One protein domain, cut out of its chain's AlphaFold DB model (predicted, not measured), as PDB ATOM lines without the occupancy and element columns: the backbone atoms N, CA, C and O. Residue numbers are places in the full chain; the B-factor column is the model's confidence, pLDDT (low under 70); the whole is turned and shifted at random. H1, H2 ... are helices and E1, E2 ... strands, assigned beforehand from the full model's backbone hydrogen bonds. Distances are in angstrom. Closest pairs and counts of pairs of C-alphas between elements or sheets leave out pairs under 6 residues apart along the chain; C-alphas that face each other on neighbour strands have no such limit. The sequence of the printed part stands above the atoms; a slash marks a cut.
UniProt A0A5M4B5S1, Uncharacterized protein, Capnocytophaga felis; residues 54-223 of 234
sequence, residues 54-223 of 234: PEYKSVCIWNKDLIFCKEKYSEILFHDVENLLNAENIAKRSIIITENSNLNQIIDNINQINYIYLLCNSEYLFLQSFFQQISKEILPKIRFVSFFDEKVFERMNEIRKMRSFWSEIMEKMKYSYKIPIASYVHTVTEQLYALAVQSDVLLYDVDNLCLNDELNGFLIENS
ATOM      1  N   PRO A  54     156.724 123.932 119.050       76.56
ATOM      2  CA  PRO A  54     156.116 125.255 119.001       76.56
ATOM      3  C   PRO A  54     154.979 125.373 120.013       76.56
ATOM      4  O   PRO A  54     154.324 124.391 120.369       76.56
ATOM      5  N   GLU A  55     154.723 126.597 120.460       84.31
ATOM      6  CA  GLU A  55     153.626 126.872 121.381       84.31
ATOM      7  C   GLU A  55     152.288 126.800 120.628       84.31
ATOM      8  O   GLU A  55     152.097 127.492 119.629       84.31
ATOM      9  N   TYR A  56     151.348 125.990 121.112       86.44
ATOM     10  CA  TYR A  56     149.989 125.918 120.575       86.44
ATOM     11  C   TYR A  56     149.083 126.877 121.350       86.44
ATOM     12  O   TYR A  56     149.010 126.805 122.578       86.44
ATOM     13  N   LYS A  57     148.385 127.777 120.646       88.88
ATOM     14  CA  LYS A  57     147.421 128.711 121.247       88.88
ATOM     15  C   LYS A  57     146.068 128.619 120.574       88.88
ATOM     16  O   LYS A  57     145.942 128.900 119.384       88.88
ATOM     17  N   SER A  58     145.055 128.311 121.376       89.00
ATOM     18  CA  SER A  58     143.664 128.476 120.972       89.00
ATOM     19  C   SER A  58     143.333 129.961 120.862       89.00
ATOM     20  O   SER A  58     143.558 130.732 121.800       89.00
ATOM     21  N   VAL A  59     142.788 130.377 119.731       89.94
ATOM     22  CA  VAL A  59     142.417 131.767 119.473       89.94
ATOM     23  C   VAL A  59     140.971 131.855 119.015       89.94
ATOM     24  O   VAL A  59     140.419 130.904 118.468       89.94
ATOM     25  N   CYS A  60     140.363 133.018 119.217       88.06
ATOM     26  CA  CYS A  60     139.092 133.369 118.590       88.06
ATOM     27  C   CYS A  60     139.279 134.641 117.771       88.06
ATOM     28  O   CYS A  60     139.839 135.618 118.272       88.06
ATOM     29  N   ILE A  61     138.781 134.667 116.540       86.25
ATOM     30  CA  ILE A  61     138.704 135.909 115.766       86.25
ATOM     31  C   ILE A  61     137.488 136.688 116.254       86.25
ATOM     32  O   ILE A  61     136.401 136.128 116.337       86.25
ATOM     33  N   TRP A  62     137.663 137.964 116.595       83.94
ATOM     34  CA  TRP A  62     136.585 138.808 117.095       83.94
ATOM     35  C   TRP A  62     135.450 138.978 116.075       83.94
ATOM     36  O   TRP A  62     135.668 139.317 114.913       83.94
ATOM     37  N   ASN A  63     134.224 138.830 116.567       78.00
ATOM     38  CA  ASN A  63     132.957 139.077 115.901       78.00
ATOM     39  C   ASN A  63     131.954 139.555 116.968       78.00
ATOM     40  O   ASN A  63     131.968 139.060 118.096       78.00
ATOM     41  N   LYS A  64     131.098 140.522 116.625       67.94
ATOM     42  CA  LYS A  64     130.152 141.165 117.555       67.94
ATOM     43  C   LYS A  64     129.154 140.182 118.179       67.94
ATOM     44  O   LYS A  64     128.715 140.417 119.299       67.94
ATOM     45  N   ASP A  65     128.857 139.081 117.491       64.38
ATOM     46  CA  ASP A  65     127.906 138.056 117.937       64.38
ATOM     47  C   ASP A  65     128.560 136.901 118.725       64.38
ATOM     48  O   ASP A  65     127.901 135.909 119.044       64.38
ATOM     49  N   LEU A  66     129.860 136.986 119.041       64.62
ATOM     50  CA  LEU A  66     130.550 135.936 119.796       64.62
ATOM     51  C   LEU A  66     130.074 135.873 121.245       64.62
ATOM     52  O   LEU A  66     130.229 136.810 122.028       64.62
ATOM     53  N   ILE A  67     129.581 134.699 121.630       59.47
ATOM     54  CA  ILE A  67     129.272 134.371 123.020       59.47
ATOM     55  C   ILE A  67     130.553 133.846 123.679       59.47
ATOM     56  O   ILE A  67     130.985 132.720 123.432       59.47
ATOM     57  N   PHE A  68     131.179 134.658 124.534       60.44
ATOM     58  CA  PHE A  68     132.432 134.286 125.195       60.44
ATOM     59  C   PHE A  68     132.222 133.267 126.315       60.44
ATOM     60  O   PHE A  68     131.734 133.594 127.397       60.44
ATOM     61  N   CYS A  69     132.707 132.046 126.101       52.12
ATOM     62  CA  CYS A  69     132.964 131.101 127.186       52.12
ATOM     63  C   CYS A  69     134.367 131.370 127.750       52.12
ATOM     64  O   CYS A  69     135.363 131.138 127.069       52.12
ATOM     65  N   LYS A  70     134.450 131.873 128.990       54.25
ATOM     66  CA  LYS A  70     135.674 132.379 129.654       54.25
ATOM     67  C   LYS A  70     136.863 131.403 129.747       54.25
ATOM     68  O   LYS A  70     137.940 131.837 130.139       54.25
ATOM     69  N   GLU A  71     136.700 130.125 129.413       57.97
ATOM     70  CA  GLU A  71     137.661 129.076 129.787       57.97
ATOM     71  C   GLU A  71     138.400 128.400 128.623       57.97
ATOM     72  O   GLU A  71     139.329 127.642 128.882       57.97
ATOM     73  N   LYS A  72     138.049 128.654 127.351       70.19
ATOM     74  CA  LYS A  72     138.597 127.850 126.233       70.19
ATOM     75  C   LYS A  72     139.661 128.527 125.360       70.19
ATOM     76  O   LYS A  72     140.417 127.829 124.686       70.19
ATOM     77  N   TYR A  73     139.759 129.855 125.363       78.00
ATOM     78  CA  TYR A  73     140.652 130.584 124.453       78.00
ATOM     79  C   TYR A  73     141.870 131.190 125.162       78.00
ATOM     80  O   TYR A  73     141.801 131.691 126.289       78.00
ATOM     81  N   SER A  74     143.005 131.175 124.468       82.69
ATOM     82  CA  SER A  74     144.257 131.787 124.915       82.69
ATOM     83  C   SER A  74     144.315 133.272 124.572       82.69
ATOM     84  O   SER A  74     144.883 134.037 125.348       82.69
ATOM     85  N   GLU A  75     143.718 133.692 123.457       87.56
ATOM     86  CA  GLU A  75     143.638 135.094 123.032       87.56
ATOM     87  C   GLU A  75     142.468 135.350 122.073       87.56
ATOM     88  O   GLU A  75     141.920 134.422 121.477       87.56
ATOM     89  N   ILE A  76     142.095 136.624 121.926       89.19
ATOM     90  CA  ILE A  76     141.123 137.082 120.929       89.19
ATOM     91  C   ILE A  76     141.832 138.006 119.942       89.19
ATOM     92  O   ILE A  76     142.468 138.978 120.354       89.19
ATOM     93  N   LEU A  77     141.711 137.691 118.654       90.19
ATOM     94  CA  LEU A  77     142.323 138.420 117.552       90.19
ATOM     95  C   LEU A  77     141.338 139.441 116.982       90.19
ATOM     96  O   LEU A  77     140.247 139.091 116.537       90.19
ATOM     97  N   PHE A  78     141.742 140.704 116.961       90.69
ATOM     98  CA  PHE A  78     140.998 141.803 116.360       90.69
ATOM     99  C   PHE A  78     141.644 142.208 115.034       90.69
ATOM    100  O   PHE A  78     142.866 142.264 114.932       90.69
ATOM    101  N   HIS A  79     140.830 142.533 114.032       87.56
ATOM    102  CA  HIS A  79     141.303 143.121 112.767       87.56
ATOM    103  C   HIS A  79     141.280 144.651 112.770       87.56
ATOM    104  O   HIS A  79     141.840 145.278 111.878       87.56
ATOM    105  N   ASP A  80     140.603 145.243 113.751       85.25
ATOM    106  CA  ASP A  80     140.298 146.663 113.785       85.25
ATOM    107  C   ASP A  80     140.470 147.214 115.205       85.25
ATOM    108  O   ASP A  80     140.094 146.569 116.193       85.25
ATOM    109  N   VAL A  81     141.064 148.406 115.293       84.38
ATOM    110  CA  VAL A  81     141.394 149.069 116.561       84.38
ATOM    111  C   VAL A  81     140.133 149.538 117.284       84.38
ATOM    112  O   VAL A  81     140.050 149.396 118.501       84.38
ATOM    113  N   GLU A  82     139.132 150.051 116.568       84.81
ATOM    114  CA  GLU A  82     137.880 150.514 117.169       84.81
ATOM    115  C   GLU A  82     137.151 149.351 117.837       84.81
ATOM    116  O   GLU A  82     136.723 149.455 118.986       84.81
ATOM    117  N   ASN A  83     137.072 148.204 117.155       86.25
ATOM    118  CA  ASN A  83     136.499 146.993 117.736       86.25
ATOM    119  C   ASN A  83     137.283 146.519 118.968       86.25
ATOM    120  O   ASN A  83     136.668 146.098 119.946       86.25
ATOM    121  N   LEU A  84     138.618 146.614 118.951       87.00
ATOM    122  CA  LEU A  84     139.459 146.249 120.094       87.00
ATOM    123  C   LEU A  84     139.191 147.134 121.312       87.00
ATOM    124  O   LEU A  84     139.121 146.622 122.432       87.00
ATOM    125  N   LEU A  85     139.054 148.444 121.108       85.75
ATOM    126  CA  LEU A  85     138.832 149.408 122.187       85.75
ATOM    127  C   LEU A  85     137.401 149.330 122.735       85.75
ATOM    128  O   LEU A  85     137.211 149.357 123.948       85.75
ATOM    129  N   ASN A  86     136.411 149.155 121.856       85.81
ATOM    130  CA  ASN A  86     134.994 149.092 122.226       85.81
ATOM    131  C   ASN A  86     134.583 147.761 122.870       85.81
ATOM    132  O   ASN A  86     133.513 147.676 123.469       85.81
ATOM    133  N   ALA A  87     135.385 146.704 122.733       81.94
ATOM    134  CA  ALA A  87     135.045 145.416 123.311       81.94
ATOM    135  C   ALA A  87     135.120 145.454 124.849       81.94
ATOM    136  O   ALA A  87     136.153 145.773 125.441       81.94
ATOM    137  N   GLU A  88     134.031 145.093 125.524       77.25
ATOM    138  CA  GLU A  88     133.969 145.044 126.986       77.25
ATOM    139  C   GLU A  88     134.302 143.642 127.520       77.25
ATOM    140  O   GLU A  88     134.066 142.632 126.863       77.25
ATOM    141  N   ASN A  89     134.838 143.563 128.744       74.06
ATOM    142  CA  ASN A  89     135.074 142.307 129.480       74.06
ATOM    143  C   ASN A  89     136.062 141.301 128.853       74.06
ATOM    144  O   ASN A  89     136.053 140.121 129.207       74.06
ATOM    145  N   ILE A  90     136.967 141.762 127.988       77.94
ATOM    146  CA  ILE A  90     138.027 140.930 127.401       77.94
ATOM    147  C   ILE A  90     139.390 141.353 127.930       77.94
ATOM    148  O   ILE A  90     139.791 142.503 127.753       77.94
ATOM    149  N   ALA A  91     140.114 140.412 128.535       73.06
ATOM    150  CA  ALA A  91     141.435 140.662 129.108       73.06
ATOM    151  C   ALA A  91     142.598 140.413 128.127       73.06
ATOM    152  O   ALA A  91     143.618 141.085 128.208       73.06
ATOM    153  N   LYS A  92     142.467 139.459 127.195       83.38
ATOM    154  CA  LYS A  92     143.565 139.013 126.314       83.38
ATOM    155  C   LYS A  92     143.337 139.440 124.862       83.38
ATOM    156  O   LYS A  92     143.057 138.608 124.001       83.38
ATOM    157  N   ARG A  93     143.407 140.752 124.619       89.38
ATOM    158  CA  ARG A  93     143.168 141.365 123.302       89.38
ATOM    159  C   ARG A  93     144.459 141.392 122.495       89.38
ATOM    160  O   ARG A  93     145.433 141.996 122.936       89.38
ATOM    161  N   SER A  94     144.462 140.787 121.321       92.06
ATOM    162  CA  SER A  94     145.565 140.870 120.368       92.06
ATOM    163  C   SER A  94     145.043 141.455 119.057       92.06
ATOM    164  O   SER A  94     143.883 141.248 118.711       92.06
ATOM    165  N   ILE A  95     145.867 142.193 118.322       92.50
ATOM    166  CA  ILE A  95     145.450 142.842 117.069       92.50
ATOM    167  C   ILE A  95     146.309 142.378 115.902       92.50
ATOM    168  O   ILE A  95     147.524 142.258 116.038       92.50
ATOM    169  N   ILE A  96     145.675 142.135 114.760       91.19
ATOM    170  CA  ILE A  96     146.342 141.911 113.481       91.19
ATOM    171  C   ILE A  96     146.402 143.248 112.753       91.19
ATOM    172  O   ILE A  96     145.375 143.830 112.412       91.19
ATOM    173  N   ILE A  97     147.617 143.722 112.511       85.69
ATOM    174  CA  ILE A  97     147.878 144.956 111.784       85.69
ATOM    175  C   ILE A  97     147.990 144.646 110.298       85.69
ATOM    176  O   ILE A  97     148.807 143.833 109.864       85.69
ATOM    177  N   THR A  98     147.197 145.372 109.520       78.12
ATOM    178  CA  THR A  98     147.350 145.507 108.068       78.12
ATOM    179  C   THR A  98     147.929 146.881 107.723       78.12
ATOM    180  O   THR A  98     147.941 147.780 108.565       78.12
ATOM    181  N   GLU A  99     148.371 147.077 106.482       72.19
ATOM    182  CA  GLU A  99     148.976 148.338 106.008       72.19
ATOM    183  C   GLU A  99     148.064 149.566 106.176       72.19
ATOM    184  O   GLU A  99     148.549 150.683 106.328       72.19
ATOM    185  N   ASN A 100     146.746 149.358 106.239       68.50
ATOM    186  CA  ASN A 100     145.751 150.417 106.431       68.50
ATOM    187  C   ASN A 100     145.497 150.776 107.908       68.50
ATOM    188  O   ASN A 100     144.644 151.613 108.200       68.50
ATOM    189  N   SER A 101     146.181 150.131 108.855       73.12
ATOM    190  CA  SER A 101     145.900 150.312 110.285       73.12
ATOM    191  C   SER A 101     146.520 151.603 110.820       73.12
ATOM    192  O   SER A 101     147.653 151.953 110.489       73.12
ATOM    193  N   ASN A 102     145.815 152.286 111.724       77.81
ATOM    194  CA  ASN A 102     146.326 153.491 112.371       77.81
ATOM    195  C   ASN A 102     147.368 153.144 113.451       77.81
ATOM    196  O   ASN A 102     147.030 152.889 114.607       77.81
ATOM    197  N   LEU A 103     148.645 153.139 113.062       78.19
ATOM    198  CA  LEU A 103     149.764 152.770 113.935       78.19
ATOM    199  C   LEU A 103     149.849 153.625 115.205       78.19
ATOM    200  O   LEU A 103     150.091 153.082 116.280       78.19
ATOM    201  N   ASN A 104     149.596 154.931 115.103       80.56
ATOM    202  CA  ASN A 104     149.673 155.841 116.248       80.56
ATOM    203  C   ASN A 104     148.658 155.453 117.328       80.56
ATOM    204  O   ASN A 104     149.022 155.297 118.488       80.56
ATOM    205  N   GLN A 105     147.411 155.177 116.930       83.62
ATOM    206  CA  GLN A 105     146.377 154.736 117.870       83.62
ATOM    207  C   GLN A 105     146.723 153.402 118.546       83.62
ATOM    208  O   GLN A 105     146.394 153.203 119.715       83.62
ATOM    209  N   ILE A 106     147.385 152.488 117.832       83.62
ATOM    210  CA  ILE A 106     147.823 151.202 118.390       83.62
ATOM    211  C   ILE A 106     148.931 151.413 119.425       83.62
ATOM    212  O   ILE A 106     148.889 150.815 120.501       83.62
ATOM    213  N   ILE A 107     149.901 152.274 119.111       82.00
ATOM    214  CA  ILE A 107     151.011 152.608 120.007       82.00
ATOM    215  C   ILE A 107     150.485 153.309 121.268       82.00
ATOM    216  O   ILE A 107     150.867 152.930 122.375       82.00
ATOM    217  N   ASP A 108     149.546 154.247 121.131       85.38
ATOM    218  CA  ASP A 108     148.946 154.962 122.266       85.38
ATOM    219  C   ASP A 108     148.185 154.023 123.221       85.38
ATOM    220  O   ASP A 108     148.135 154.248 124.431       85.38
ATOM    221  N   ASN A 109     147.629 152.926 122.697       86.25
ATOM    222  CA  ASN A 109     146.843 151.954 123.462       86.25
ATOM    223  C   ASN A 109     147.599 150.652 123.771       86.25
ATOM    224  O   ASN A 109     146.988 149.655 124.163       86.25
ATOM    225  N   ILE A 110     148.933 150.652 123.669       85.50
ATOM    226  CA  ILE A 110     149.764 149.445 123.796       85.50
ATOM    227  C   ILE A 110     149.549 148.678 125.107       85.50
ATOM    228  O   ILE A 110     149.719 147.461 125.159       85.50
ATOM    229  N   ASN A 111     149.170 149.367 126.186       86.25
ATOM    230  CA  ASN A 111     148.953 148.762 127.501       86.25
ATOM    231  C   ASN A 111     147.720 147.849 127.543       86.25
ATOM    232  O   ASN A 111     147.693 146.912 128.335       86.25
ATOM    233  N   GLN A 112     146.736 148.090 126.675       86.06
ATOM    234  CA  GLN A 112     145.518 147.280 126.568       86.06
ATOM    235  C   GLN A 112     145.686 146.093 125.606       86.06
ATOM    236  O   GLN A 112     144.820 145.221 125.534       86.06
ATOM    237  N   ILE A 113     146.799 146.060 124.868       89.44
ATOM    238  CA  ILE A 113     147.093 145.064 123.840       89.44
ATOM    239  C   ILE A 113     148.082 144.036 124.399       89.44
ATOM    240  O   ILE A 113     149.131 144.379 124.954       89.44
ATOM    241  N   ASN A 114     147.741 142.762 124.239       91.19
ATOM    242  CA  ASN A 114     148.574 141.623 124.595       91.19
ATOM    243  C   ASN A 114     149.649 141.393 123.527       91.19
ATOM    244  O   ASN A 114     150.834 141.557 123.809       91.19
ATOM    245  N   TYR A 115     149.226 141.098 122.292       93.56
ATOM    246  CA  TYR A 115     150.122 140.950 121.149       93.56
ATOM    247  C   TYR A 115     149.690 141.779 119.941       93.56
ATOM    248  O   TYR A 115     148.502 141.967 119.671       93.56
ATOM    249  N   ILE A 116     150.692 142.241 119.201       93.50
ATOM    250  CA  ILE A 116     150.565 142.912 117.915       93.50
ATOM    251  C   ILE A 116     151.100 141.962 116.850       93.50
ATOM    252  O   ILE A 116     152.290 141.641 116.840       93.50
ATOM    253  N   TYR A 117     150.221 141.525 115.957       94.19
ATOM    254  CA  TYR A 117     150.533 140.621 114.864       94.19
ATOM    255  C   TYR A 117     150.720 141.401 113.560       94.19
ATOM    256  O   TYR A 117     149.779 141.999 113.046       94.19
ATOM    257  N   LEU A 118     151.936 141.384 113.019       93.31
ATOM    258  CA  LEU A 118     152.280 141.959 111.716       93.31
ATOM    259  C   LEU A 118     152.230 140.868 110.644       93.31
ATOM    260  O   LEU A 118     152.809 139.799 110.839       93.31
ATOM    261  N   LEU A 119     151.584 141.115 109.506       93.06
ATOM    262  CA  LEU A 119     151.499 140.107 108.449       93.06
ATOM    263  C   LEU A 119     152.870 139.830 107.807       93.06
ATOM    264  O   LEU A 119     153.632 140.745 107.500       93.06
ATOM    265  N   CYS A 120     153.176 138.556 107.547       91.06
ATOM    266  CA  CYS A 120     154.427 138.179 106.881       91.06
ATOM    267  C   CYS A 120     154.519 138.619 105.412       91.06
ATOM    268  O   CYS A 120     155.614 138.644 104.856       91.06
ATOM    269  N   ASN A 121     153.389 138.932 104.778       88.94
ATOM    270  CA  ASN A 121     153.327 139.414 103.400       88.94
ATOM    271  C   ASN A 121     153.252 140.948 103.297       88.94
ATOM    272  O   ASN A 121     153.056 141.454 102.197       88.94
ATOM    273  N   SER A 122     153.392 141.677 104.411       86.88
ATOM    274  CA  SER A 122     153.417 143.141 104.405       86.88
ATOM    275  C   SER A 122     154.612 143.698 103.636       86.88
ATOM    276  O   SER A 122     155.710 143.131 103.645       86.88
ATOM    277  N   GLU A 123     154.417 144.867 103.027       88.62
ATOM    278  CA  GLU A 123     155.489 145.579 102.345       88.62
ATOM    279  C   GLU A 123     156.650 145.934 103.290       88.62
ATOM    280  O   GLU A 123     156.481 146.444 104.401       88.62
ATOM    281  N   TYR A 124     157.881 145.730 102.817       85.94
ATOM    282  CA  TYR A 124     159.087 146.007 103.603       85.94
ATOM    283  C   TYR A 124     159.219 147.479 104.010       85.94
ATOM    284  O   TYR A 124     159.726 147.760 105.095       85.94
ATOM    285  N   LEU A 125     158.768 148.419 103.173       86.31
ATOM    286  CA  LEU A 125     158.803 149.851 103.487       86.31
ATOM    287  C   LEU A 125     157.886 150.194 104.667       86.31
ATOM    288  O   LEU A 125     158.285 150.944 105.564       86.31
ATOM    289  N   PHE A 126     156.692 149.600 104.698       88.00
ATOM    290  CA  PHE A 126     155.766 149.721 105.820       88.00
ATOM    291  C   PHE A 126     156.393 149.168 107.104       88.00
ATOM    292  O   PHE A 126     156.454 149.868 108.114       88.00
ATOM    293  N   LEU A 127     156.948 147.954 107.049       88.31
ATOM    294  CA  LEU A 127     157.587 147.323 108.205       88.31
ATOM    295  C   LEU A 127     158.780 148.135 108.728       88.31
ATOM    296  O   LEU A 127     158.911 148.323 109.935       88.31
ATOM    297  N   GLN A 128     159.638 148.657 107.846       87.62
ATOM    298  CA  GLN A 128     160.749 149.527 108.256       87.62
ATOM    299  C   GLN A 128     160.247 150.770 108.987       87.62
ATOM    300  O   GLN A 128     160.776 151.105 110.045       87.62
ATOM    301  N   SER A 129     159.217 151.417 108.443       86.44
ATOM    302  CA  SER A 129     158.614 152.608 109.046       86.44
ATOM    303  C   SER A 129     158.017 152.292 110.419       86.44
ATOM    304  O   SER A 129     158.259 153.023 111.376       86.44
ATOM    305  N   PHE A 130     157.318 151.159 110.548       87.69
ATOM    306  CA  PHE A 130     156.781 150.678 111.821       87.69
ATOM    307  C   PHE A 130     157.887 150.482 112.867       87.69
ATOM    308  O   PHE A 130     157.825 151.045 113.959       87.69
ATOM    309  N   PHE A 131     158.948 149.745 112.523       88.06
ATOM    310  CA  PHE A 131     160.043 149.462 113.456       88.06
ATOM    311  C   PHE A 131     160.888 150.692 113.820       88.06
ATOM    312  O   PHE A 131     161.554 150.680 114.852       88.06
ATOM    313  N   GLN A 132     160.858 151.756 113.012       86.00
ATOM    314  CA  GLN A 132     161.485 153.041 113.343       86.00
ATOM    315  C   GLN A 132     160.678 153.863 114.360       86.00
ATOM    316  O   GLN A 132     161.263 154.681 115.067       86.00
ATOM    317  N   GLN A 133     159.358 153.670 114.425       85.06
ATOM    318  CA  GLN A 133     158.459 154.460 115.275       85.06
ATOM    319  C   GLN A 133     158.264 153.864 116.673       85.06
ATOM    320  O   GLN A 133     157.902 154.583 117.602       85.06
ATOM    321  N   ILE A 134     158.495 152.563 116.840       85.81
ATOM    322  CA  ILE A 134     158.279 151.878 118.118       85.81
ATOM    323  C   ILE A 134     159.522 151.890 119.017       85.81
ATOM    324  O   ILE A 134     160.665 151.861 118.559       85.81
ATOM    325  N   SER A 135     159.300 151.859 120.332       85.94
ATOM    326  CA  SER A 135     160.366 151.662 121.316       85.94
ATOM    327  C   SER A 135     160.738 150.179 121.462       85.94
ATOM    328  O   SER A 135     159.940 149.275 121.205       85.94
ATOM    329  N   LYS A 136     161.961 149.907 121.939       85.31
ATOM    330  CA  LYS A 136     162.447 148.533 122.181       85.31
ATOM    331  C   LYS A 136     161.608 147.769 123.213       85.31
ATOM    332  O   LYS A 136     161.522 146.548 123.143       85.31
ATOM    333  N   GLU A 137     160.974 148.484 124.138       86.19
ATOM    334  CA  GLU A 137     160.120 147.926 125.194       86.19
ATOM    335  C   GLU A 137     158.838 147.287 124.645       86.19
ATOM    336  O   GLU A 137     158.241 146.438 125.303       86.19
ATOM    337  N   ILE A 138     158.434 147.657 123.426       88.06
ATOM    338  CA  ILE A 138     157.249 147.118 122.752       88.06
ATOM    339  C   ILE A 138     157.561 145.796 122.026       88.06
ATOM    340  O   ILE A 138     156.659 144.986 121.815       88.06
ATOM    341  N   LEU A 139     158.829 145.529 121.683       88.62
ATOM    342  CA  LEU A 139     159.242 144.335 120.926       88.62
ATOM    343  C   LEU A 139     158.745 142.997 121.511       88.62
ATOM    344  O   LEU A 139     158.328 142.149 120.721       88.62
ATOM    345  N   PRO A 140     158.693 142.793 122.846       90.06
ATOM    346  CA  PRO A 140     158.089 141.605 123.459       90.06
ATOM    347  C   PRO A 140     156.626 141.341 123.092       90.06
ATOM    348  O   PRO A 140     156.178 140.195 123.133       90.06
ATOM    349  N   LYS A 141     155.874 142.384 122.723       92.12
ATOM    350  CA  LYS A 141     154.470 142.274 122.311       92.12
ATOM    351  C   LYS A 141     154.302 142.026 120.815       92.12
ATOM    352  O   LYS A 141     153.198 141.712 120.382       92.12
ATOM    353  N   ILE A 142     155.354 142.169 120.016       92.25
ATOM    354  CA  ILE A 142     155.260 142.051 118.562       92.25
ATOM    355  C   ILE A 142     155.518 140.611 118.135       92.25
ATOM    356  O   ILE A 142     156.434 139.946 118.622       92.25
ATOM    357  N   ARG A 143     154.702 140.144 117.196       93.94
ATOM    358  CA  ARG A 143     154.806 138.846 116.533       93.94
ATOM    359  C   ARG A 143     154.569 139.048 115.040       93.94
ATOM    360  O   ARG A 143     153.777 139.905 114.651       93.94
ATOM    361  N   PHE A 144     155.218 138.257 114.198       94.81
ATOM    362  CA  PHE A 144     154.773 138.124 112.811       94.81
ATOM    363  C   PHE A 144     153.683 137.061 112.733       94.81
ATOM    364  O   PHE A 144     153.715 136.111 113.511       94.81
ATOM    365  N   VAL A 145     152.727 137.201 111.818       95.31
ATOM    366  CA  VAL A 145     151.689 136.199 111.572       95.31
ATOM    367  C   VAL A 145     151.600 135.856 110.092       95.31
ATOM    368  O   VAL A 145     151.669 136.730 109.225       95.31
ATOM    369  N   SER A 146     151.428 134.571 109.803       94.62
ATOM    370  CA  SER A 146     151.180 134.066 108.457       94.62
ATOM    371  C   SER A 146     149.931 133.191 108.434       94.62
ATOM    372  O   SER A 146     149.655 132.461 109.389       94.62
ATOM    373  N   PHE A 147     149.206 133.269 107.324       92.56
ATOM    374  CA  PHE A 147     148.054 132.437 107.004       92.56
ATOM    375  C   PHE A 147     148.431 131.571 105.808       92.56
ATOM    376  O   PHE A 147     149.019 132.068 104.843       92.56
ATOM    377  N   PHE A 148     148.115 130.283 105.878       89.62
ATOM    378  CA  PHE A 148     148.337 129.370 104.766       89.62
ATOM    379  C   PHE A 148     147.104 129.322 103.866       89.62
ATOM    380  O   PHE A 148     145.970 129.307 104.332       89.62
ATOM    381  N   ASP A 149     147.352 129.311 102.563       88.00
ATOM    382  CA  ASP A 149     146.359 129.191 101.504       88.00
ATOM    383  C   ASP A 149     146.883 128.220 100.433       88.00
ATOM    384  O   ASP A 149     147.898 127.545 100.623       88.00
ATOM    385  N   GLU A 150     146.216 128.147  99.280       87.75
ATOM    386  CA  GLU A 150     146.630 127.293  98.157       87.75
ATOM    387  C   GLU A 150     148.072 127.567  97.683       87.75
ATOM    388  O   GLU A 150     148.726 126.693  97.108       87.75
ATOM    389  N   LYS A 151     148.615 128.758  97.963       91.19
ATOM    390  CA  LYS A 151     149.962 129.193  97.576       91.19
ATOM    391  C   LYS A 151     150.981 128.923  98.682       91.19
ATOM    392  O   LYS A 151     151.862 129.738  98.955       91.19
ATOM    393  N   VAL A 152     150.909 127.736  99.281       90.56
ATOM    394  CA  VAL A 152     151.732 127.307 100.424       90.56
ATOM    395  C   VAL A 152     153.210 127.671 100.261       90.56
ATOM    396  O   VAL A 152     153.787 128.305 101.138       90.56
ATOM    397  N   PHE A 153     153.843 127.330  99.134       89.62
ATOM    398  CA  PHE A 153     155.272 127.601  98.937       89.62
ATOM    399  C   PHE A 153     155.611 129.099  98.873       89.62
ATOM    400  O   PHE A 153     156.703 129.485  99.300       89.62
ATOM    401  N   GLU A 154     154.698 129.940  98.378       91.75
ATOM    402  CA  GLU A 154     154.850 131.400  98.423       91.75
ATOM    403  C   GLU A 154     154.822 131.873  99.884       91.75
ATOM    404  O   GLU A 154     155.759 132.548 100.314       91.75
ATOM    405  N   ARG A 155     153.848 131.404 100.682       92.00
ATOM    406  CA  ARG A 155     153.738 131.707 102.126       92.00
ATOM    407  C   ARG A 155     154.965 131.271 102.915       92.00
ATOM    408  O   ARG A 155     155.499 132.025 103.727       92.00
ATOM    409  N   MET A 156     155.482 130.080 102.627       91.25
ATOM    410  CA  MET A 156     156.706 129.596 103.262       91.25
ATOM    411  C   MET A 156     157.909 130.489 102.935       91.25
ATOM    412  O   MET A 156     158.755 130.741 103.792       91.25
ATOM    413  N   ASN A 157     158.001 130.982 101.698       90.62
ATOM    414  CA  ASN A 157     159.059 131.902 101.298       90.62
ATOM    415  C   ASN A 157     158.916 133.276 101.972       90.62
ATOM    416  O   ASN A 157     159.918 133.842 102.400       90.62
ATOM    417  N   GLU A 158     157.692 133.794 102.113       92.31
ATOM    418  CA  GLU A 158     157.401 135.030 102.856       92.31
ATOM    419  C   GLU A 158     157.869 134.938 104.315       92.31
ATOM    420  O   GLU A 158     158.563 135.828 104.800       92.31
ATOM    421  N   ILE A 159     157.608 133.820 104.995       91.81
ATOM    422  CA  ILE A 159     158.081 133.593 106.371       91.81
ATOM    423  C   ILE A 159     159.617 133.634 106.456       91.81
ATOM    424  O   ILE A 159     160.183 134.261 107.355       91.81
ATOM    425  N   ARG A 160     160.322 133.004 105.507       88.81
ATOM    426  CA  ARG A 160     161.798 133.027 105.468       88.81
ATOM    427  C   ARG A 160     162.341 134.428 105.196       88.81
ATOM    428  O   ARG A 160     163.265 134.875 105.875       88.81
ATOM    429  N   LYS A 161     161.732 135.132 104.241       90.94
ATOM    430  CA  LYS A 161     162.003 136.539 103.928       90.94
ATOM    431  C   LYS A 161     161.854 137.426 105.162       90.94
ATOM    432  O   LYS A 161     162.750 138.216 105.445       90.94
ATOM    433  N   MET A 162     160.805 137.212 105.952       91.31
ATOM    434  CA  MET A 162     160.573 137.952 107.191       91.31
ATOM    435  C   MET A 162     161.648 137.733 108.254       91.31
ATOM    436  O   MET A 162     162.045 138.685 108.929       91.31
ATOM    437  N   ARG A 163     162.180 136.513 108.383       89.06
ATOM    438  CA  ARG A 163     163.331 136.265 109.268       89.06
ATOM    439  C   ARG A 163     164.575 137.019 108.814       89.06
ATOM    440  O   ARG A 163     165.258 137.602 109.651       89.06
ATOM    441  N   SER A 164     164.850 137.016 107.507       88.62
ATOM    442  CA  SER A 164     165.971 137.769 106.929       88.62
ATOM    443  C   SER A 164     165.810 139.263 107.191       88.62
ATOM    444  O   SER A 164     166.704 139.889 107.754       88.62
ATOM    445  N   PHE A 165     164.631 139.804 106.877       90.00
ATOM    446  CA  PHE A 165     164.276 141.195 107.129       90.00
ATOM    447  C   PHE A 165     164.516 141.580 108.592       90.00
ATOM    448  O   PHE A 165     165.194 142.565 108.878       90.00
ATOM    449  N   TRP A 166     164.004 140.787 109.535       90.75
ATOM    450  CA  TRP A 166     164.159 141.090 110.953       90.75
ATOM    451  C   TRP A 166     165.621 141.035 111.412       90.75
ATOM    452  O   TRP A 166     166.057 141.887 112.185       90.75
ATOM    453  N   SER A 167     166.401 140.084 110.889       87.75
ATOM    454  CA  SER A 167     167.840 139.998 111.153       87.75
ATOM    455  C   SER A 167     168.576 141.272 110.725       87.75
ATOM    456  O   SER A 167     169.395 141.788 111.484       87.75
ATOM    457  N   GLU A 168     168.249 141.823 109.552       88.50
ATOM    458  CA  GLU A 168     168.836 143.080 109.065       88.50
ATOM    459  C   GLU A 168     168.463 144.278 109.951       88.50
ATOM    460  O   GLU A 168     169.289 145.160 110.202       88.50
ATOM    461  N   ILE A 169     167.219 144.332 110.442       87.38
ATOM    462  CA  ILE A 169     166.778 145.381 111.372       87.38
ATOM    463  C   ILE A 169     167.548 145.292 112.696       87.38
ATOM    464  O   ILE A 169     168.015 146.311 113.205       87.38
ATOM    465  N   MET A 170     167.739 144.084 113.230       85.75
ATOM    466  CA  MET A 170     168.490 143.851 114.468       85.75
ATOM    467  C   MET A 170     169.961 144.243 114.367       85.75
ATOM    468  O   MET A 170     170.483 144.908 115.269       85.75
ATOM    469  N   GLU A 171     170.605 143.929 113.243       86.44
ATOM    470  CA  GLU A 171     171.977 144.355 112.972       86.44
ATOM    471  C   GLU A 171     172.095 145.889 112.966       86.44
ATOM    472  O   GLU A 171     172.942 146.454 113.667       86.44
ATOM    473  N   LYS A 172     171.181 146.582 112.271       85.75
ATOM    474  CA  LYS A 172     171.128 148.056 112.243       85.75
ATOM    475  C   LYS A 172     170.901 148.659 113.630       85.75
ATOM    476  O   LYS A 172     171.515 149.667 113.974       85.75
ATOM    477  N   MET A 173     170.040 148.041 114.439       82.25
ATOM    478  CA  MET A 173     169.717 148.500 115.795       82.25
ATOM    479  C   MET A 173     170.773 148.129 116.848       82.25
ATOM    480  O   MET A 173     170.637 148.557 118.002       82.25
ATOM    481  N   LYS A 174     171.798 147.337 116.482       84.38
ATOM    482  CA  LYS A 174     172.785 146.737 117.401       84.38
ATOM    483  C   LYS A 174     172.112 146.103 118.618       84.38
ATOM    484  O   LYS A 174     172.496 146.336 119.765       84.38
ATOM    485  N   TYR A 175     171.045 145.359 118.359       81.50
ATOM    486  CA  TYR A 175     170.210 144.753 119.380       81.50
ATOM    487  C   TYR A 175     169.941 143.303 119.000       81.50
ATOM    488  O   TYR A 175     169.762 143.003 117.826       81.50
ATOM    489  N   SER A 176     169.936 142.408 119.985       83.25
ATOM    490  CA  SER A 176     169.637 140.997 119.759       83.25
ATOM    491  C   SER A 176     168.291 140.682 120.382       83.25
ATOM    492  O   SER A 176     168.159 140.589 121.601       83.25
ATOM    493  N   TYR A 177     167.277 140.569 119.535       83.44
ATOM    494  CA  TYR A 177     165.958 140.108 119.928       83.44
ATOM    495  C   TYR A 177     165.326 139.376 118.758       83.44
ATOM    496  O   TYR A 177     165.377 139.860 117.629       83.44
ATOM    497  N   LYS A 178     164.711 138.219 119.003       83.88
ATOM    498  CA  LYS A 178     163.922 137.530 117.983       83.88
ATOM    499  C   LYS A 178     162.443 137.825 118.192       83.88
ATOM    500  O   LYS A 178     161.887 137.510 119.238       83.88
ATOM    501  N   ILE A 179     161.804 138.347 117.149       88.44
ATOM    502  CA  ILE A 179     160.347 138.403 117.062       88.44
ATOM    503  C   ILE A 179     159.815 137.001 116.723       88.44
ATOM    504  O   ILE A 179     160.248 136.429 115.716       88.44
ATOM    505  N   PRO A 180     158.888 136.441 117.522       91.12
ATOM    506  CA  PRO A 180     158.252 135.168 117.207       91.12
ATOM    507  C   PRO A 180     157.429 135.238 115.917       91.12
ATOM    508  O   PRO A 180     156.726 136.223 115.673       91.12
ATOM    509  N   ILE A 181     157.461 134.165 115.130       92.69
ATOM    510  CA  ILE A 181     156.573 133.974 113.979       92.69
ATOM    511  C   ILE A 181     155.446 133.028 114.376       92.69
ATOM    512  O   ILE A 181     155.681 131.875 114.734       92.69
ATOM    513  N   ALA A 182     154.221 133.524 114.294       94.81
ATOM    514  CA  ALA A 182     153.003 132.764 114.468       94.81
ATOM    515  C   ALA A 182     152.443 132.319 113.110       94.81
ATOM    516  O   ALA A 182     152.482 133.064 112.128       94.81
ATOM    517  N   SER A 183     151.871 131.123 113.056       94.62
ATOM    518  CA  SER A 183     151.071 130.677 111.917       94.62
ATOM    519  C   SER A 183     149.662 130.369 112.373       94.62
ATOM    520  O   SER A 183     149.482 129.585 113.304       94.62
ATOM    521  N   TYR A 184     148.684 130.974 111.710       93.75
ATOM    522  CA  TYR A 184     147.291 130.604 111.881       93.75
ATOM    523  C   TYR A 184     147.004 129.369 111.031       93.75
ATOM    524  O   TYR A 184     147.260 129.380 109.825       93.75
ATOM    525  N   VAL A 185     146.512 128.308 111.665       92.88
ATOM    526  CA  VAL A 185     146.289 127.005 111.038       92.88
ATOM    527  C   VAL A 185     144.871 126.502 111.309       92.88
ATOM    528  O   VAL A 185     144.363 126.550 112.430       92.88
ATOM    529  N   HIS A 186     144.230 125.998 110.261       90.50
ATOM    530  CA  HIS A 186     142.889 125.416 110.273       90.50
ATOM    531  C   HIS A 186     142.915 123.901 110.064       90.50
ATOM    532  O   HIS A 186     141.971 123.202 110.434       90.50
ATOM    533  N   THR A 187     143.977 123.368 109.463       90.12
ATOM    534  CA  THR A 187     144.077 121.945 109.126       90.12
ATOM    535  C   THR A 187     145.400 121.349 109.593       90.12
ATOM    536  O   THR A 187     146.402 122.050 109.733       90.12
ATOM    537  N   VAL A 188     145.428 120.027 109.794       88.50
ATOM    538  CA  VAL A 188     146.671 119.289 110.102       88.50
ATOM    539  C   VAL A 188     147.710 119.487 108.988       88.50
ATOM    540  O   VAL A 188     148.905 119.574 109.243       88.50
ATOM    541  N   THR A 189     147.268 119.631 107.740       89.44
ATOM    542  CA  THR A 189     148.155 119.915 106.607       89.44
ATOM    543  C   THR A 189     148.847 121.273 106.760       89.44
ATOM    544  O   THR A 189     150.065 121.364 106.620       89.44
ATOM    545  N   GLU A 190     148.102 122.323 107.114       91.88
ATOM    546  CA  GLU A 190     148.674 123.650 107.380       91.88
ATOM    547  C   GLU A 190     149.588 123.646 108.606       91.88
ATOM    548  O   GLU A 190     150.645 124.274 108.580       91.88
ATOM    549  N   GLN A 191     149.242 122.884 109.646       91.00
ATOM    550  CA  GLN A 191     150.115 122.650 110.797       91.00
ATOM    551  C   GLN A 191     151.460 122.051 110.367       91.00
ATOM    552  O   GLN A 191     152.504 122.540 110.792       91.00
ATOM    553  N   LEU A 192     151.468 121.042 109.488       88.88
ATOM    554  CA  LEU A 192     152.712 120.471 108.960       88.88
ATOM    555  C   LEU A 192     153.533 121.507 108.181       88.88
ATOM    556  O   LEU A 192     154.754 121.547 108.334       88.88
ATOM    557  N   TYR A 193     152.893 122.373 107.390       90.62
ATOM    558  CA  TYR A 193     153.592 123.452 106.685       90.62
ATOM    559  C   TYR A 193     154.173 124.495 107.639       90.62
ATOM    560  O   TYR A 193     155.331 124.882 107.480       90.62
ATOM    561  N   ALA A 194     153.412 124.897 108.656       90.56
ATOM    562  CA  ALA A 194     153.853 125.817 109.697       90.56
ATOM    563  C   ALA A 194     155.048 125.256 110.493       90.56
ATOM    564  O   ALA A 194     156.031 125.952 110.754       90.56
ATOM    565  N   LEU A 195     155.013 123.963 110.817       87.50
ATOM    566  CA  LEU A 195     156.129 123.268 111.457       87.50
ATOM    567  C   LEU A 195     157.352 123.188 110.545       87.50
ATOM    568  O   LEU A 195     158.472 123.415 111.003       87.50
ATOM    569  N   ALA A 196     157.142 122.914 109.257       86.75
ATOM    570  CA  ALA A 196     158.210 122.832 108.268       86.75
ATOM    571  C   ALA A 196     158.929 124.173 108.072       86.75
ATOM    572  O   ALA A 196     160.134 124.207 107.841       86.75
ATOM    573  N   VAL A 197     158.222 125.293 108.206       87.19
ATOM    574  CA  VAL A 197     158.860 126.615 108.226       87.19
ATOM    575  C   VAL A 197     159.343 127.024 109.604       87.19
ATOM    576  O   VAL A 197     159.841 128.132 109.722       87.19
ATOM    577  N   GLN A 198     159.259 126.178 110.632       86.25
ATOM    578  CA  GLN A 198     159.697 126.474 112.001       86.25
ATOM    579  C   GLN A 198     158.971 127.670 112.639       86.25
ATOM    580  O   GLN A 198     159.609 128.530 113.252       86.25
ATOM    581  N   SER A 199     157.657 127.784 112.444       89.44
ATOM    582  CA  SER A 199     156.856 128.762 113.189       89.44
ATOM    583  C   SER A 199     157.020 128.539 114.694       89.44
ATOM    584  O   SER A 199     157.012 127.402 115.155       89.44
ATOM    585  N   ASP A 200     157.188 129.625 115.448       87.75
ATOM    586  CA  ASP A 200     157.404 129.591 116.898       87.75
ATOM    587  C   ASP A 200     156.091 129.338 117.655       87.75
ATOM    588  O   ASP A 200     156.087 128.756 118.740       87.75
ATOM    589  N   VAL A 201     154.974 129.796 117.079       90.69
ATOM    590  CA  VAL A 201     153.628 129.650 117.641       90.69
ATOM    591  C   VAL A 201     152.655 129.181 116.566       90.69
ATOM    592  O   VAL A 201     152.667 129.677 115.440       90.69
ATOM    593  N   LEU A 202     151.783 128.248 116.928       91.88
ATOM    594  CA  LEU A 202     150.665 127.800 116.111       91.88
ATOM    595  C   LEU A 202     149.369 128.310 116.732       91.88
ATOM    596  O   LEU A 202     148.994 127.913 117.836       91.88
ATOM    597  N   LEU A 203     148.713 129.224 116.021       93.00
ATOM    598  CA  LEU A 203     147.400 129.738 116.377       93.00
ATOM    599  C   LEU A 203     146.357 128.859 115.700       93.00
ATOM    600  O   LEU A 203     146.436 128.629 114.495       93.00
ATOM    601  N   TYR A 204     145.388 128.378 116.460       91.12
ATOM    602  CA  TYR A 204     144.288 127.587 115.922       91.12
ATOM    603  C   TYR A 204     142.974 128.054 116.523       91.12
ATOM    604  O   TYR A 204     142.934 128.517 117.664       91.12
ATOM    605  N   ASP A 205     141.900 127.934 115.753       88.50
ATOM    606  CA  ASP A 205     140.568 128.267 116.244       88.50
ATOM    607  C   ASP A 205     140.228 127.410 117.472       88.50
ATOM    608  O   ASP A 205     140.456 126.200 117.469       88.50
ATOM    609  N   VAL A 206     139.685 128.024 118.523       85.50
ATOM    610  CA  VAL A 206     139.256 127.332 119.744       85.50
ATOM    611  C   VAL A 206     138.305 126.163 119.473       85.50
ATOM    612  O   VAL A 206     138.320 125.177 120.212       85.50
ATOM    613  N   ASP A 207     137.507 126.257 118.408       82.75
ATOM    614  CA  ASP A 207     136.544 125.225 118.033       82.75
ATOM    615  C   ASP A 207     137.198 124.075 117.245       82.75
ATOM    616  O   ASP A 207     136.590 123.023 117.026       82.75
ATOM    617  N   ASN A 208     138.468 124.222 116.856       83.25
ATOM    618  CA  ASN A 208     139.229 123.209 116.142       83.25
ATOM    619  C   ASN A 208     139.910 122.224 117.098       83.25
ATOM    620  O   ASN A 208     141.100 122.317 117.412       83.25
ATOM    621  N   LEU A 209     139.134 121.234 117.533       73.44
ATOM    622  CA  LEU A 209     139.581 120.209 118.479       73.44
ATOM    623  C   LEU A 209     140.681 119.291 117.921       73.44
ATOM    624  O   LEU A 209     141.442 118.722 118.694       73.44
ATOM    625  N   CYS A 210     140.799 119.160 116.597       77.75
ATOM    626  CA  CYS A 210     141.732 118.222 115.968       77.75
ATOM    627  C   CYS A 210     143.202 118.646 116.099       77.75
ATOM    628  O   CYS A 210     144.093 117.799 116.072       77.75
ATOM    629  N   LEU A 211     143.476 119.950 116.205       79.31
ATOM    630  CA  LEU A 211     144.847 120.467 116.180       79.31
ATOM    631  C   LEU A 211     145.572 120.328 117.520       79.31
ATOM    632  O   LEU A 211     146.792 120.184 117.524       79.31
ATOM    633  N   ASN A 212     144.827 120.294 118.627       72.44
ATOM    634  CA  ASN A 212     145.358 120.139 119.983       72.44
ATOM    635  C   ASN A 212     144.934 118.811 120.639       72.44
ATOM    636  O   ASN A 212     144.820 118.721 121.860       72.44
ATOM    637  N   ASP A 213     144.654 117.797 119.823       81.25
ATOM    638  CA  ASP A 213     144.355 116.447 120.293       81.25
ATOM    639  C   ASP A 213     145.640 115.665 120.622       81.25
ATOM    640  O   ASP A 213     146.672 115.838 119.962       81.25
ATOM    641  N   GLU A 214     145.575 114.767 121.609       79.44
ATOM    642  CA  GLU A 214     146.722 113.956 122.047       79.44
ATOM    643  C   GLU A 214     147.292 113.100 120.908       79.44
ATOM    644  O   GLU A 214     148.513 112.963 120.779       79.44
ATOM    645  N   LEU A 215     146.428 112.557 120.040       82.38
ATOM    646  CA  LEU A 215     146.867 111.751 118.902       82.38
ATOM    647  C   LEU A 215     147.622 112.602 117.880       82.38
ATOM    648  O   LEU A 215     148.641 112.167 117.342       82.38
ATOM    649  N   ASN A 216     147.140 113.819 117.619       82.88
ATOM    650  CA  ASN A 216     147.818 114.741 116.715       82.88
ATOM    651  C   ASN A 216     149.190 115.140 117.276       82.88
ATOM    652  O   ASN A 216     150.188 115.068 116.559       82.88
ATOM    653  N   GLY A 217     149.260 115.462 118.572       79.56
ATOM    654  CA  GLY A 217     150.521 115.717 119.271       79.56
ATOM    655  C   GLY A 217     151.511 114.561 119.108       79.56
ATOM    656  O   GLY A 217     152.631 114.768 118.636       79.56
ATOM    657  N   PHE A 218     151.059 113.330 119.369       77.75
ATOM    658  CA  PHE A 218     151.868 112.124 119.185       77.75
ATOM    659  C   PHE A 218     152.395 111.982 117.746       77.75
ATOM    660  O   PHE A 218     153.577 111.686 117.536       77.75
ATOM    661  N   LEU A 219     151.547 112.198 116.733       79.12
ATOM    662  CA  LEU A 219     151.951 112.103 115.327       79.12
ATOM    663  C   LEU A 219     152.997 113.160 114.960       79.12
ATOM    664  O   LEU A 219     153.969 112.839 114.274       79.12
ATOM    665  N   ILE A 220     152.845 114.397 115.437       79.88
ATOM    666  CA  ILE A 220     153.810 115.474 115.190       79.88
ATOM    667  C   ILE A 220     155.158 115.195 115.864       79.88
ATOM    668  O   ILE A 220     156.202 115.364 115.225       79.88
ATOM    669  N   GLU A 221     155.163 114.725 117.111       74.44
ATOM    670  CA  GLU A 221     156.387 114.359 117.842       74.44
ATOM    671  C   GLU A 221     157.166 113.223 117.167       74.44
ATOM    672  O   GLU A 221     158.402 113.176 117.199       74.44
ATOM    673  N   ASN A 222     156.444 112.303 116.530       73.69
ATOM    674  CA  ASN A 222     157.029 111.160 115.834       73.69
ATOM    675  C   ASN A 222     157.281 111.420 114.347       73.69
ATOM    676  O   ASN A 222     157.987 110.645 113.699       73.69
ATOM    677  N   SER A 223     156.780 112.528 113.811       73.56
ATOM    678  CA  SER A 223     157.119 112.973 112.467       73.56
ATOM    679  C   SER A 223     158.551 113.518 112.405       73.56
ATOM    680  O   SER A 223     159.122 113.993 113.388       73.56
TER     681      SER A 223
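AT A GLANCE: This is residues 54 to 223 of the 234 residues of an uncharacterized protein of Capnocytophaga felis (UniProt A0A5M4B5S1). A small closed barrel of seven parallel strands, E1 to E7, makes the core, with H1, H5 and H6 packed on its outside along the strands. H5 is the long helix; H3 is farther out, between H2 and H5, and H7 lies off the barrel, near H6. The printed part has 170 residues, with seven named helices and seven named strands in the order E1 E2 H1 E3 H2 E4 H3 H4 E5 H5 E6 H6 E7 H7, of mixed class. It is compact, with a radius of gyration of the C-alphas of 16.3 A, and spans 44 by 38 by 27 A.

HOW THE PARTS SIT: Begin at E1, residues 55 to 61: on one side is E2, residues 75 to 78, with N 77 and O 60 within hydrogen-bond range at 2.8 A, and on the other side E7, residues 201 to 205, with N 59 and O 204 at 2.8 A. Go on round the ring of parallel neighbours: E2 and E3, residues 93 to 97, have N 94 and O 76 at 2.9 A; E3 and E4, residues 116 to 119, N 117 and O 95 at 2.8 A; E4 and E5, residues 142 to 147, N 145 and O 118 at 2.8 A; E5 and E6, residues 181 to 185, N 182 and O 144 at 2.7 A; E6 and E7, N 203 and O 183 at 2.8 A. Outside the barrel, H1, residues 81 to 86, is over E3 at a height over the sheet of 9.5 A, closest at C-alphas 84 and 93, 6.9 A. H5, residues 152 to 173, is over E5 at 9.4 A, closest at C-alphas 155 and 146, 7.2 A; H6, residues 188 to 196, is over E6 at 9.2 A, closest at C-alphas 191 and 185, 5.8 A. H2, residues 103 to 108, is only just on the barrel, with 5 pairs of C-alphas within 10 A; H4, residues 136 to 141, is on it with 6. H3, residues 124 to 133, and H7, residues 214 to 222, are not on it. Strand-helix-strand units, parallel neighbour strands with helices between, have right-handed crossovers, for instance E5, H5, E6. Every O i to N i+4 pair is within hydrogen-bond range in H1, H2, H3, H5, H6 and H7; H4 has 0 of 2, but 2 of 3 O i to N i+3 pairs.

IN THESE COORDINATES: Find C-alpha 55 at (153.626, 126.872, 121.381), from where E1 runs 18.3 A. H5 runs 31.8 A from C-alpha 152 at (151.732, 127.307, 100.424). H7 ends at C-alpha 222, (157.029, 111.160, 115.834).

THE WHOLE: The two C-alphas farthest apart, of Asp 65 and Lys 174, are 45.7 A apart. The printed part has no cut; the link from E1 to E2 is long, 13 residues. Residues 64 to 71 and residue 100 have pLDDT under 70.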